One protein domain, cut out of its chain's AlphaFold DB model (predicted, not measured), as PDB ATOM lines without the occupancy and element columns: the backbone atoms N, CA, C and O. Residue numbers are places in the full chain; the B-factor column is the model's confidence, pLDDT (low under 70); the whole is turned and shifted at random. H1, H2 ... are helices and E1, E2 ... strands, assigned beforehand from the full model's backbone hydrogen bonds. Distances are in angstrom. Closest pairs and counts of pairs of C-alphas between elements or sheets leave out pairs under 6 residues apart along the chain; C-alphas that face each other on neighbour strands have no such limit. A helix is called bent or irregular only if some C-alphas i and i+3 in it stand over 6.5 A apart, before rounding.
ATOM      1  N   ARG A   2     235.606 127.378 119.689       50.97
ATOM      2  CA  ARG A   2     235.961 126.091 120.310       50.97
ATOM      3  C   ARG A   2     234.798 125.703 121.215       50.97
ATOM      4  O   ARG A   2     234.532 126.431 122.163       50.97
ATOM      5  N   LEU A   3     234.084 124.630 120.883       57.44
ATOM      6  CA  LEU A   3     233.002 124.120 121.720       57.44
ATOM      7  C   LEU A   3     233.610 123.086 122.685       57.44
ATOM      8  O   LEU A   3     234.082 122.052 122.210       57.44
ATOM      9  N   PRO A   4     233.693 123.356 123.997       59.84
ATOM     10  CA  PRO A   4     234.155 122.356 124.949       59.84
ATOM     11  C   PRO A   4     233.127 121.220 125.004       59.84
ATOM     12  O   PRO A   4     232.004 121.412 125.462       59.84
ATOM     13  N   VAL A   5     233.501 120.046 124.498       61.94
ATOM     14  CA  VAL A   5     232.685 118.831 124.592       61.94
ATOM     15  C   VAL A   5     233.107 118.089 125.856       61.94
ATOM     16  O   VAL A   5     234.236 117.612 125.953       61.94
ATOM     17  N   LEU A   6     232.210 118.024 126.839       59.50
ATOM     18  CA  LEU A   6     232.373 117.189 128.028       59.50
ATOM     19  C   LEU A   6     232.103 115.735 127.639       59.50
ATOM     20  O   LEU A   6     230.960 115.352 127.407       59.50
ATOM     21  N   VAL A   7     233.165 114.938 127.541       62.25
ATOM     22  CA  VAL A   7     233.063 113.490 127.338       62.25
ATOM     23  C   VAL A   7     232.928 112.831 128.718       62.25
ATOM     24  O   VAL A   7     233.807 113.044 129.557       62.25
ATOM     25  N   PRO A   8     231.859 112.060 128.990       62.19
ATOM     26  CA  PRO A   8     231.724 111.329 130.247       62.19
ATOM     27  C   PRO A   8     232.913 110.374 130.456       62.19
ATOM     28  O   PRO A   8     233.348 109.743 129.490       62.19
ATOM     29  N   PRO A   9     233.431 110.221 131.689       63.97
ATOM     30  CA  PRO A   9     234.599 109.374 131.969       63.97
ATOM     31  C   PRO A   9     234.394 107.896 131.572       63.97
ATOM     32  O   PRO A   9     235.355 107.187 131.268       63.97
ATOM     33  N   ASP A  10     233.138 107.460 131.473       60.72
ATOM     34  CA  ASP A  10     232.733 106.081 131.189       60.72
ATOM     35  C   ASP A  10     232.680 105.761 129.678       60.72
ATOM     36  O   ASP A  10     232.466 104.613 129.278       60.72
ATOM     37  N   ALA A  11     232.895 106.763 128.812       59.75
ATOM     38  CA  ALA A  11     232.827 106.625 127.354       59.75
ATOM     39  C   ALA A  11     233.922 105.713 126.763       59.75
ATOM     40  O   ALA A  11     233.836 105.310 125.607       59.75
ATOM     41  N   SER A  12     234.943 105.365 127.552       61.31
ATOM     42  CA  SER A  12     236.040 104.476 127.146       61.31
ATOM     43  C   SER A  12     235.638 102.996 127.048       61.31
ATOM     44  O   SER A  12     236.300 102.240 126.340       61.31
ATOM     45  N   GLY A  13     234.556 102.577 127.719       62.84
ATOM     46  CA  GLY A  13     234.127 101.170 127.787       62.84
ATOM     47  C   GLY A  13     232.923 100.799 126.915       62.84
ATOM     48  O   GLY A  13     232.572  99.621 126.834       62.84
ATOM     49  N   ARG A  14     232.254 101.769 126.281       57.47
ATOM     50  CA  ARG A  14     231.044 101.546 125.470       57.47
ATOM     51  C   ARG A  14     231.083 102.413 124.220       57.47
ATOM     52  O   ARG A  14     231.388 103.600 124.305       57.47
ATOM     53  N   THR A  15     230.700 101.844 123.076       63.84
ATOM     54  CA  THR A  15     230.468 102.612 121.848       63.84
ATOM     55  C   THR A  15     229.441 103.701 122.141       63.84
ATOM     56  O   THR A  15     228.260 103.416 122.337       63.84
ATOM     57  N   THR A  16     229.907 104.943 122.227       61.28
ATOM     58  CA  THR A  16     229.077 106.099 122.562       61.28
ATOM     59  C   THR A  16     228.869 106.907 121.292       61.28
ATOM     60  O   THR A  16     229.811 107.478 120.749       61.28
ATOM     61  N   VAL A  17     227.635 106.937 120.793       65.06
ATOM     62  CA  VAL A  17     227.258 107.796 119.666       65.06
ATOM     63  C   VAL A  17     226.872 109.152 120.239       65.06
ATOM     64  O   VAL A  17     225.925 109.250 121.013       65.06
ATOM     65  N   THR A  18     227.628 110.192 119.890       68.56
ATOM     66  CA  THR A  18     227.341 111.567 120.319       68.56
ATOM     67  C   THR A  18     226.749 112.339 119.149       68.56
ATOM     68  O   THR A  18     227.370 112.433 118.092       68.56
ATOM     69  N   LEU A  19     225.557 112.899 119.344       69.19
ATOM     70  CA  LEU A  19     224.889 113.775 118.386       69.19
ATOM     71  C   LEU A  19     225.020 115.221 118.854       69.19
ATOM     72  O   LEU A  19     224.637 115.561 119.972       69.19
ATOM     73  N   LEU A  20     225.568 116.071 117.987       76.75
ATOM     74  CA  LEU A  20     225.640 117.506 118.218       76.75
ATOM     75  C   LEU A  20     224.487 118.177 117.476       76.75
ATOM     76  O   LEU A  20     224.417 118.126 116.250       76.75
ATOM     77  N   VAL A  21     223.583 118.791 118.232       79.44
ATOM     78  CA  VAL A  21     222.417 119.504 117.703       79.44
ATOM     79  C   VAL A  21     222.546 121.002 117.965       79.44
ATOM     80  O   VAL A  21     223.165 121.422 118.939       79.44
ATOM     81  N   ALA A  22     221.954 121.821 117.095       81.38
ATOM     82  CA  ALA A  22     222.005 123.284 117.192       81.38
ATOM     83  C   ALA A  22     220.954 123.878 118.157       81.38
ATOM     84  O   ALA A  22     220.726 125.086 118.160       81.38
ATOM     85  N   TRP A  23     220.287 123.041 118.955       82.75
ATOM     86  CA  TRP A  23     219.227 123.418 119.890       82.75
ATOM     87  C   TRP A  23     219.403 122.708 121.234       82.75
ATOM     88  O   TRP A  23     220.110 121.707 121.331       82.75
ATOM     89  N   VAL A  24     218.745 123.219 122.278       82.19
ATOM     90  CA  VAL A  24     218.715 122.563 123.594       82.19
ATOM     91  C   VAL A  24     218.031 121.195 123.453       82.19
ATOM     92  O   VAL A  24     216.953 121.138 122.854       82.19
ATOM     93  N   PRO A  25     218.629 120.096 123.958       79.75
ATOM     94  CA  PRO A  25     218.013 118.775 123.921       79.75
ATOM     95  C   PRO A  25     216.595 118.789 124.490       79.75
ATOM     96  O   PRO A  25     216.371 119.365 125.553       79.75
ATOM     97  N   VAL A  26     215.641 118.173 123.785       82.44
ATOM     98  CA  VAL A  26     214.234 118.165 124.200       82.44
ATOM     99  C   VAL A  26     213.881 116.741 124.591       82.44
ATOM    100  O   VAL A  26     214.130 115.808 123.834       82.44
ATOM    101  N   GLY A  27     213.371 116.566 125.807       79.19
ATOM    102  CA  GLY A  27     213.087 115.243 126.359       79.19
ATOM    103  C   GLY A  27     211.631 114.814 126.235       79.19
ATOM    104  O   GLY A  27     211.382 113.617 126.232       79.19
ATOM    105  N   LEU A  28     210.702 115.766 126.142       84.88
ATOM    106  CA  LEU A  28     209.254 115.553 126.193       84.88
ATOM    107  C   LEU A  28     208.580 116.364 125.088       84.88
ATOM    108  O   LEU A  28     209.034 117.465 124.768       84.88
ATOM    109  N   VAL A  29     207.515 115.814 124.512       91.56
ATOM    110  CA  VAL A  29     206.694 116.488 123.500       91.56
ATOM    111  C   VAL A  29     205.293 116.680 124.056       91.56
ATOM    112  O   VAL A  29     204.681 115.721 124.513       91.56
ATOM    113  N   ASP A  30     204.771 117.895 123.978       93.31
ATOM    114  CA  ASP A  30     203.391 118.161 124.367       93.31
ATOM    115  C   ASP A  30     202.415 117.567 123.346       93.31
ATOM    116  O   ASP A  30     202.592 117.715 122.130       93.31
ATOM    117  N   ALA A  31     201.386 116.891 123.855       92.88
ATOM    118  CA  ALA A  31     200.391 116.179 123.071       92.88
ATOM    119  C   ALA A  31     198.960 116.524 123.499       92.88
ATOM    120  O   ALA A  31     198.658 116.665 124.686       92.88
ATOM    121  N   VAL A  32     198.069 116.595 122.513       93.75
ATOM    122  CA  VAL A  32     196.616 116.634 122.681       93.75
ATOM    123  C   VAL A  32     196.032 115.362 122.080       93.75
ATOM    124  O   VAL A  32     196.296 115.030 120.920       93.75
ATOM    125  N   ILE A  33     195.241 114.644 122.873       92.44
ATOM    126  CA  ILE A  33     194.654 113.354 122.492       92.44
ATOM    127  C   ILE A  33     193.125 113.441 122.368       92.44
ATOM    128  O   ILE A  33     192.509 114.342 122.937       92.44
ATOM    129  N   PRO A  34     192.474 112.516 121.643       90.44
ATOM    130  CA  PRO A  34     191.023 112.403 121.647       90.44
ATOM    131  C   PRO A  34     190.496 112.093 123.053       90.44
ATOM    132  O   PRO A  34     191.042 111.214 123.720       90.44
ATOM    133  N   THR A  35     189.394 112.719 123.472       89.38
ATOM    134  CA  THR A  35     188.752 112.453 124.780       89.38
ATOM    135  C   THR A  35     188.433 110.967 124.965       89.38
ATOM    136  O   THR A  35     188.727 110.392 126.006       89.38
ATOM    137  N   ALA A  36     187.951 110.293 123.914       85.00
ATOM    138  CA  ALA A  36     187.683 108.854 123.957       85.00
ATOM    139  C   ALA A  36     188.947 108.004 124.208       85.00
ATOM    140  O   ALA A  36     188.870 106.952 124.843       85.00
ATOM    141  N   LEU A  37     190.113 108.451 123.726       87.12
ATOM    142  CA  LEU A  37     191.383 107.789 124.016       87.12
ATOM    143  C   LEU A  37     191.816 108.047 125.462       87.12
ATOM    144  O   LEU A  37     192.260 107.116 126.129       87.12
ATOM    145  N   ALA A  38     191.689 109.291 125.933       90.88
ATOM    146  CA  ALA A  38     192.017 109.671 127.304       90.88
ATOM    147  C   ALA A  38     191.212 108.838 128.311       90.88
ATOM    148  O   ALA A  38     191.791 108.210 129.195       90.88
ATOM    149  N   GLU A  39     189.896 108.737 128.110       90.25
ATOM    150  CA  GLU A  39     189.000 107.910 128.925       90.25
ATOM    151  C   GLU A  39     189.338 106.417 128.819       90.25
ATOM    152  O   GLU A  39     189.409 105.724 129.833       90.25
ATOM    153  N   GLY A  40     189.587 105.917 127.603       88.31
ATOM    154  CA  GLY A  40     189.905 104.506 127.368       88.31
ATOM    155  C   GLY A  40     191.231 104.058 127.987       88.31
ATOM    156  O   GLY A  40     191.359 102.902 128.392       88.31
ATOM    157  N   LEU A  41     192.210 104.961 128.080       89.81
ATOM    158  CA  LEU A  41     193.507 104.710 128.714       89.81
ATOM    159  C   LEU A  41     193.557 105.145 130.189       89.81
ATOM    160  O   LEU A  41     194.518 104.800 130.876       89.81
ATOM    161  N   GLY A  42     192.554 105.881 130.679       91.06
ATOM    162  CA  GLY A  42     192.539 106.456 132.028       91.06
ATOM    163  C   GLY A  42     193.640 107.498 132.244       91.06
ATOM    164  O   GLY A  42     194.309 107.475 133.276       91.06
ATOM    165  N   VAL A  43     193.876 108.354 131.247       92.12
ATOM    166  CA  VAL A  43     194.975 109.327 131.235       92.12
ATOM    167  C   VAL A  43     194.433 110.734 131.451       92.12
ATOM    168  O   VAL A  43     193.663 111.226 130.630       92.12
ATOM    169  N   ASP A  44     194.898 111.400 132.506       92.38
ATOM    170  CA  ASP A  44     194.563 112.799 132.780       92.38
ATOM    171  C   ASP A  44     195.636 113.765 132.236       92.38
ATOM    172  O   ASP A  44     196.805 113.382 132.068       92.38
ATOM    173  N   PRO A  45     195.289 115.047 132.015       92.69
ATOM    174  CA  PRO A  45     196.268 116.080 131.699       92.69
ATOM    175  C   PRO A  45     197.407 116.140 132.732       92.69
ATOM    176  O   PRO A  45     197.186 116.152 133.942       92.69
ATOM    177  N   GLY A  46     198.642 116.197 132.243       90.56
ATOM    178  CA  GLY A  46     199.880 116.165 133.021       90.56
ATOM    179  C   GLY A  46     200.541 114.786 133.098       90.56
ATOM    180  O   GLY A  46     201.705 114.699 133.492       90.56
ATOM    181  N   MET A  47     199.851 113.715 132.698       92.94
ATOM    182  CA  MET A  47     200.449 112.383 132.606       92.94
ATOM    183  C   MET A  47     201.331 112.232 131.360       92.94
ATOM    184  O   MET A  47     201.133 112.898 130.341       92.94
ATOM    185  N   ALA A  48     202.308 111.327 131.445       90.56
ATOM    186  CA  ALA A  48     203.188 110.993 130.333       90.56
ATOM    187  C   ALA A  48     202.750 109.691 129.642       90.56
ATOM    188  O   ALA A  48     202.395 108.716 130.304       90.56
ATOM    189  N   LEU A  49     202.825 109.671 128.315       90.56
ATOM    190  CA  LEU A  49     202.584 108.513 127.452       90.56
ATOM    191  C   LEU A  49     203.808 108.272 126.568       90.56
ATOM    192  O   LEU A  49     204.502 109.215 126.207       90.56
ATOM    193  N   ASP A  50     204.052 107.030 126.162       90.81
ATOM    194  CA  ASP A  50     205.065 106.723 125.148       90.81
ATOM    195  C   ASP A  50     204.384 106.480 123.797       90.81
ATOM    196  O   ASP A  50     203.658 105.499 123.621       90.81
ATOM    197  N   LEU A  51     204.647 107.347 122.819       88.00
ATOM    198  CA  LEU A  51     204.185 107.168 121.442       88.00
ATOM    199  C   LEU A  51     205.251 106.466 120.610       88.00
ATOM    200  O   LEU A  51     206.413 106.863 120.616       88.00
ATOM    201  N   ALA A  52     204.867 105.443 119.851       87.38
ATOM    202  CA  ALA A  52     205.749 104.825 118.868       87.38
ATOM    203  C   ALA A  52     205.537 105.484 117.498       87.38
ATOM    204  O   ALA A  52     204.544 105.217 116.828       87.38
ATOM    205  N   VAL A  53     206.485 106.317 117.070       82.44
ATOM    206  CA  VAL A  53     206.463 106.995 115.765       82.44
ATOM    207  C   VAL A  53     207.599 106.441 114.914       82.44
ATOM    208  O   VAL A  53     208.757 106.497 115.324       82.44
ATOM    209  N   ALA A  54     207.281 105.857 113.755       77.06
ATOM    210  CA  ALA A  54     208.261 105.229 112.856       77.06
ATOM    211  C   ALA A  54     209.219 104.237 113.566       77.06
ATOM    212  O   ALA A  54     210.412 104.175 113.278       77.06
ATOM    213  N   GLY A  55     208.705 103.479 114.546       80.88
ATOM    214  CA  GLY A  55     209.490 102.522 115.340       80.88
ATOM    215  C   GLY A  55     210.310 103.137 116.484       80.88
ATOM    216  O   GLY A  55     210.974 102.407 117.220       80.88
ATOM    217  N   VAL A  56     210.241 104.456 116.687       84.06
ATOM    218  CA  VAL A  56     210.914 105.175 117.776       84.06
ATOM    219  C   VAL A  56     209.915 105.543 118.866       84.06
ATOM    220  O   VAL A  56     208.904 106.183 118.602       84.06
ATOM    221  N   ARG A  57     210.211 105.165 120.116       88.62
ATOM    222  CA  ARG A  57     209.392 105.535 121.282       88.62
ATOM    223  C   ARG A  57     209.697 106.948 121.742       88.62
ATOM    224  O   ARG A  57     210.839 107.216 122.098       88.62
ATOM    225  N   ILE A  58     208.712 107.822 121.787       89.31
ATOM    226  CA  ILE A  58     208.849 109.220 122.181       89.31
ATOM    227  C   ILE A  58     207.954 109.453 123.395       89.31
ATOM    228  O   ILE A  58     206.744 109.262 123.272       89.31
ATOM    229  N   PRO A  59     208.517 109.865 124.540       90.56
ATOM    230  CA  PRO A  59     207.707 110.241 125.681       90.56
ATOM    231  C   PRO A  59     207.023 111.577 125.383       90.56
ATOM    232  O   PRO A  59     207.662 112.560 124.984       90.56
ATOM    233  N   VAL A  60     205.713 111.599 125.564       93.38
ATOM    234  CA  VAL A  60     204.858 112.764 125.380       93.38
ATOM    235  C   VAL A  60     204.128 113.085 126.670       93.38
ATOM    236  O   VAL A  60     203.779 112.189 127.433       93.38
ATOM    237  N   THR A  61     203.890 114.363 126.909       94.19
ATOM    238  CA  THR A  61     203.079 114.872 128.012       94.19
ATOM    239  C   THR A  61     201.698 115.213 127.483       94.19
ATOM    240  O   THR A  61     201.564 116.014 126.560       94.19
ATOM    241  N   VAL A  62     200.654 114.608 128.049       94.38
ATOM    242  CA  VAL A  62     199.274 114.955 127.694       94.38
ATOM    243  C   VAL A  62     198.965 116.312 128.302       94.38
ATOM    244  O   VAL A  62     198.839 116.436 129.513       94.38
ATOM    245  N   VAL A  63     198.869 117.349 127.476       94.75
ATOM    246  CA  VAL A  63     198.553 118.710 127.940       94.75
ATOM    247  C   VAL A  63     197.043 118.916 128.046       94.75
ATOM    248  O   VAL A  63     196.578 119.728 128.841       94.75
ATOM    249  N   GLY A  64     196.275 118.149 127.277       93.19
ATOM    250  CA  GLY A  64     194.823 118.147 127.322       93.19
ATOM    251  C   GLY A  64     194.230 117.135 126.353       93.19
ATOM    252  O   GLY A  64     194.942 116.466 125.600       93.19
ATOM    253  N   ASP A  65     192.911 117.060 126.360       92.38
ATOM    254  CA  ASP A  65     192.131 116.244 125.452       92.38
ATOM    255  C   ASP A  65     191.101 117.091 124.691       92.38
ATOM    256  O   ASP A  65     190.736 118.198 125.094       92.38
ATOM    257  N   ALA A  66     190.667 116.588 123.537       90.94
ATOM    258  CA  ALA A  66     189.631 117.210 122.727       90.94
ATOM    259  C   ALA A  66     188.671 116.150 122.167       90.94
ATOM    260  O   ALA A  66     189.121 115.064 121.793       90.94
ATOM    261  N   PRO A  67     187.367 116.453 122.004       84.94
ATOM    262  CA  PRO A  67     186.408 115.481 121.476       84.94
ATOM    263  C   PRO A  67     186.768 114.960 120.077       84.94
ATOM    264  O   PRO A  67     186.512 113.803 119.754       84.94
ATOM    265  N   LEU A  68     187.366 115.818 119.245       81.75
ATOM    266  CA  LEU A  68     187.876 115.493 117.918       81.75
ATOM    267  C   LEU A  68     189.211 116.197 117.699       81.75
ATOM    268  O   LEU A  68     189.394 117.348 118.100       81.75
ATOM    269  N   VAL A  69     190.113 115.514 117.002       85.19
ATOM    270  CA  VAL A  69     191.418 116.038 116.601       85.19
ATOM    271  C   VAL A  69     191.556 116.002 115.076       85.19
ATOM    272  O   VAL A  69     190.974 115.128 114.428       85.19
ATOM    273  N   PRO A  70     192.330 116.923 114.476       79.88
ATOM    274  CA  PRO A  70     192.801 116.775 113.104       79.88
ATOM    275  C   PRO A  70     193.430 115.393 112.868       79.88
ATOM    276  O   PRO A  70     194.075 114.849 113.755       79.88
ATOM    277  N   GLY A  71     193.236 114.835 111.678       77.12
ATOM    278  CA  GLY A  71     193.805 113.563 111.226       77.12
ATOM    279  C   GLY A  71     193.044 112.321 111.681       77.12
ATOM    280  O   GLY A  71     193.513 111.214 111.455       77.12
ATOM    281  N   SER A  72     191.890 112.459 112.344       76.12
ATOM    282  CA  SER A  72     191.133 111.317 112.890       76.12
ATOM    283  C   SER A  72     190.447 110.426 111.843       76.12
ATOM    284  O   SER A  72     189.900 109.378 112.187       76.12
ATOM    285  N   ALA A  73     190.413 110.852 110.579       75.69
ATOM    286  CA  ALA A  73     189.845 110.093 109.472       75.69
ATOM    287  C   ALA A  73     190.926 109.865 108.415       75.69
ATOM    288  O   ALA A  73     191.446 110.829 107.859       75.69
ATOM    289  N   THR A  74     191.245 108.599 108.142       75.81
ATOM    290  CA  THR A  74     192.178 108.242 107.070       75.81
ATOM    291  C   THR A  74     191.523 108.438 105.696       75.81
ATOM    292  O   THR A  74     190.289 108.417 105.604       75.81
ATOM    293  N   PRO A  75     192.303 108.585 104.610       74.94
ATOM    294  CA  PRO A  75     191.765 108.667 103.252       74.94
ATOM    295  C   PRO A  75     190.815 107.509 102.907       74.94
ATOM    296  O   PRO A  75     189.772 107.718 102.291       74.94
ATOM    297  N   GLU A  76     191.107 106.295 103.377       75.62
ATOM    298  CA  GLU A  76     190.254 105.122 103.173       75.62
ATOM    299  C   GLU A  76     188.947 105.224 103.962       75.62
ATOM    300  O   GLU A  76     187.886 104.865 103.450       75.62
ATOM    301  N   ALA A  77     188.996 105.737 105.195       75.25
ATOM    302  CA  ALA A  77     187.800 105.971 105.997       75.25
ATOM    303  C   ALA A  77     186.904 107.050 105.366       75.25
ATOM    304  O   ALA A  77     185.677 106.914 105.376       75.25
ATOM    305  N   LEU A  78     187.506 108.085 104.774       76.19
ATOM    306  CA  LEU A  78     186.801 109.124 104.022       76.19
ATOM    307  C   LEU A  78     186.148 108.555 102.756       76.19
ATOM    308  O   LEU A  78     184.961 108.794 102.530       76.19
ATOM    309  N   ALA A  79     186.874 107.750 101.975       76.50
ATOM    310  CA  ALA A  79     186.349 107.094 100.777       76.50
ATOM    311  C   ALA A  79     185.214 106.105 101.104       76.50
ATOM    312  O   ALA A  79     184.177 106.088 100.434       76.50
ATOM    313  N   ALA A  80     185.365 105.320 102.175       75.94
ATOM    314  CA  ALA A  80     184.313 104.438 102.672       75.94
ATOM    315  C   ALA A  80     183.063 105.243 103.057       75.94
ATOM    316  O   ALA A  80     181.965 104.930 102.590       75.94
ATOM    317  N   ALA A  90     190.483 102.499 112.978       53.44
ATOM    318  CA  ALA A  90     191.142 101.904 114.147       53.44
ATOM    319  C   ALA A  90     192.417 102.665 114.557       53.44
ATOM    320  O   ALA A  90     192.993 102.386 115.608       53.44
ATOM    321  N   ALA A  91     192.874 103.616 113.737       60.66
ATOM    322  CA  ALA A  91     194.041 104.423 114.051       60.66
ATOM    323  C   ALA A  91     193.626 105.572 114.973       60.66
ATOM    324  O   ALA A  91     192.792 106.405 114.626       60.66
ATOM    325  N   THR A  92     194.199 105.596 116.172       72.56
ATOM    326  CA  THR A  92     194.045 106.733 117.074       72.56
ATOM    327  C   THR A  92     195.018 107.828 116.663       72.56
ATOM    328  O   THR A  92     196.217 107.577 116.551       72.56
ATOM    329  N   THR A  93     194.512 109.041 116.477       86.06
ATOM    330  CA  THR A  93     195.331 110.194 116.097       86.06
ATOM    331  C   THR A  93     195.696 111.006 117.328       86.06
ATOM    332  O   THR A  93     194.855 111.225 118.194       86.06
ATOM    333  N   VAL A  94     196.944 111.466 117.407       89.38
ATOM    334  CA  VAL A  94     197.440 112.332 118.482       89.38
ATOM    335  C   VAL A  94     198.034 113.584 117.853       89.38
ATOM    336  O   VAL A  94     198.834 113.491 116.924       89.38
ATOM    337  N   VAL A  95     197.648 114.753 118.354       91.19
ATOM    338  CA  VAL A  95     198.185 116.037 117.898       91.19
ATOM    339  C   VAL A  95     199.369 116.389 118.776       91.19
ATOM    340  O   VAL A  95     199.251 116.391 119.996       91.19
ATOM    341  N   VAL A  96     200.499 116.713 118.163       91.31
ATOM    342  CA  VAL A  96     201.721 117.092 118.879       91.31
ATOM    343  C   VAL A  96     202.332 118.348 118.280       91.31
ATOM    344  O   VAL A  96     202.066 118.689 117.125       91.31
ATOM    345  N   ASP A  97     203.188 119.020 119.046       88.75
ATOM    346  CA  ASP A  97     203.972 120.135 118.516       88.75
ATOM    347  C   ASP A  97     204.992 119.647 117.471       88.75
ATOM    348  O   ASP A  97     205.987 118.993 117.795       88.75
ATOM    349  N   GLY A  98     204.747 119.971 116.199       87.19
ATOM    350  CA  GLY A  98     205.520 119.479 115.055       87.19
ATOM    351  C   GLY A  98     207.023 119.789 115.123       87.19
ATOM    352  O   GLY A  98     207.833 118.865 115.016       87.19
ATOM    353  N   PRO A  99     207.444 121.054 115.334       87.00
ATOM    354  CA  PRO A  99     208.855 121.400 115.494       87.00
ATOM    355  C   PRO A  99     209.539 120.645 116.639       87.00
ATOM    356  O   PRO A  99     210.691 120.228 116.498       87.00
ATOM    357  N   THR A 100     208.853 120.452 117.766       89.81
ATOM    358  CA  THR A 100     209.399 119.712 118.909       89.81
ATOM    359  C   THR A 100     209.504 118.220 118.618       89.81
ATOM    360  O   THR A 100     210.564 117.637 118.856       89.81
ATOM    361  N   LEU A 101     208.481 117.617 118.005       89.00
ATOM    362  CA  LEU A 101     208.525 116.230 117.542       89.00
ATOM    363  C   LEU A 101     209.705 116.008 116.587       89.00
ATOM    364  O   LEU A 101     210.499 115.091 116.793       89.00
ATOM    365  N   ALA A 102     209.869 116.875 115.583       87.81
ATOM    366  CA  ALA A 102     210.958 116.780 114.614       87.81
ATOM    367  C   ALA A 102     212.335 116.855 115.289       87.81
ATOM    368  O   ALA A 102     213.228 116.067 114.981       87.81
ATOM    369  N   ARG A 103     212.512 117.756 116.266       88.56
ATOM    370  CA  ARG A 103     213.758 117.864 117.042       88.56
ATOM    371  C   ARG A 103     214.066 116.591 117.827       88.56
ATOM    372  O   ARG A 103     215.220 116.164 117.820       88.56
ATOM    373  N   VAL A 104     213.071 115.994 118.487       88.69
ATOM    374  CA  VAL A 104     213.240 114.747 119.256       88.69
ATOM    375  C   VAL A 104     213.558 113.573 118.333       88.69
ATOM    376  O   VAL A 104     214.451 112.772 118.615       88.69
ATOM    377  N   LEU A 105     212.873 113.492 117.198       87.69
ATOM    378  CA  LEU A 105     213.103 112.491 116.166       87.69
ATOM    379  C   LEU A 105     214.534 112.572 115.608       87.69
ATOM    380  O   LEU A 105     215.230 111.553 115.548       87.69
ATOM    381  N   ILE A 106     215.022 113.775 115.291       86.00
ATOM    382  CA  ILE A 106     216.399 113.993 114.823       86.00
ATOM    383  C   ILE A 106     217.420 113.643 115.918       86.00
ATOM    384  O   ILE A 106     218.427 112.995 115.633       86.00
ATOM    385  N   GLN A 107     217.161 114.006 117.180       86.69
ATOM    386  CA  GLN A 107     218.023 113.639 118.320       86.69
ATOM    387  C   GLN A 107     218.152 112.125 118.506       86.69
ATOM    388  O   GLN A 107     219.166 111.652 119.016       86.69
ATOM    389  N   ARG A 108     217.144 111.361 118.075       85.69
ATOM    390  CA  ARG A 108     217.138 109.894 118.103       85.69
ATOM    391  C   ARG A 108     217.653 109.259 116.811       85.69
ATOM    392  O   ARG A 108     217.606 108.041 116.679       85.69
ATOM    393  N   GLY A 109     218.175 110.067 115.889       81.88
ATOM    394  CA  GLY A 109     218.808 109.605 114.657       81.88
ATOM    395  C   GLY A 109     217.833 109.230 113.544       81.88
ATOM    396  O   GLY A 109     218.252 108.581 112.588       81.88
ATOM    397  N   THR A 110     216.558 109.616 113.637       82.69
ATOM    398  CA  THR A 110     215.629 109.424 112.513       82.69
ATOM    399  C   THR A 110     215.895 110.446 111.413       82.69
ATOM    400  O   THR A 110     216.189 111.616 111.671       82.69
ATOM    401  N   THR A 111     215.815 109.983 110.171       75.75
ATOM    402  CA  THR A 111     216.032 110.772 108.959       75.75
ATOM    403  C   THR A 111     214.939 110.419 107.949       75.75
ATOM    404  O   THR A 111     214.549 109.259 107.844       75.75
ATOM    405  N   GLY A 112     214.405 111.412 107.232       74.50
ATOM    406  CA  GLY A 112     213.326 111.211 106.255       74.50
ATOM    407  C   GLY A 112     212.262 112.307 106.284       74.50
ATOM    408  O   GLY A 112     212.366 113.265 107.052       74.50
TER     409      GLY A 112
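Overview. This is residues 2 to 80 and 90 to 112 of the 294 residues of the protein "FtsX-like permease family protein" of Clavibacter michiganensis (UniProt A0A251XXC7). A small, strongly twisted sheet of three strands has H4 over one face and the short H2 on the opposite face, while a long arm, residues 2 to 28 with H1, makes one end of the long axis and H3 lies off the body towards the other. The printed part has 102 residues, under half in named elements, in the order H1 E1 H2 E2 E3 H3 H4; the class is mixed, helices and strands. The sheet runs E1 E3 E2 and is mixed. The whole is loose, with a radius of gyration of the C-alphas of 17.6 A, and elongated, spanning 55 by 31 by 26 A.

Arrangement. E3, residues 56 to 66, is the inner strand and bends by 81 degrees at residue 63. E1, residues 29 to 34, is its parallel neighbour, with N 31 and O 61 2.8 A apart, within hydrogen-bond range. E2, residues 48 to 53, forms an antiparallel hairpin with E3; N 51 and O 58 are 2.9 A apart, also within range. Residues 31 to 32 of E1 also pair, antiparallel, with residues 95 to 96. H4, residues 98 to 107, is on the sheet at a height of 9.0 A over it and runs along the strands, at 18 degrees to E3 on the local plane; the closest C-alphas of H4 and E1 are those of Thr 100 and Val 29, 6.2 A apart. H2, residues 35 to 41, is on the opposite face at 6.0 A; the closest C-alphas of H2 and E3 are those of Thr 35 and Asp 65, 5.1 A. In H2, H4 and H3, residues 75 to 80, every O i to N i+4 pair is within hydrogen-bond range. H3 is not on the sheet.

Along the chain. E3 is 24.9 A long, E1 16.3 A, E2 15.5 A and H4 14.2 A. E1 begins at C-alpha 29 (206.694, 116.488, 123.500), and H4 ends at C-alpha 107 (218.023, 113.639, 118.320). H1, residues 9 to 12, is irregular, 7.0 A from C-alpha 9 to C-alpha 12, and too short for an O i to N i+4 pair.

Size, cuts and confidence. The C-alphas of Arg 2 and Ala 80, the two farthest apart, are 58.7 A apart. Residues 81 to 89 are not printed, and C-alphas 80 and 90 are 13.6 A apart across this cut. The link from H1 to E1 is long, 16 residues. Residues 9 to 15 stand free, of which 9 to 12 belong to H1. Residues 2 to 19 and 90 to 91 have pLDDT under 70.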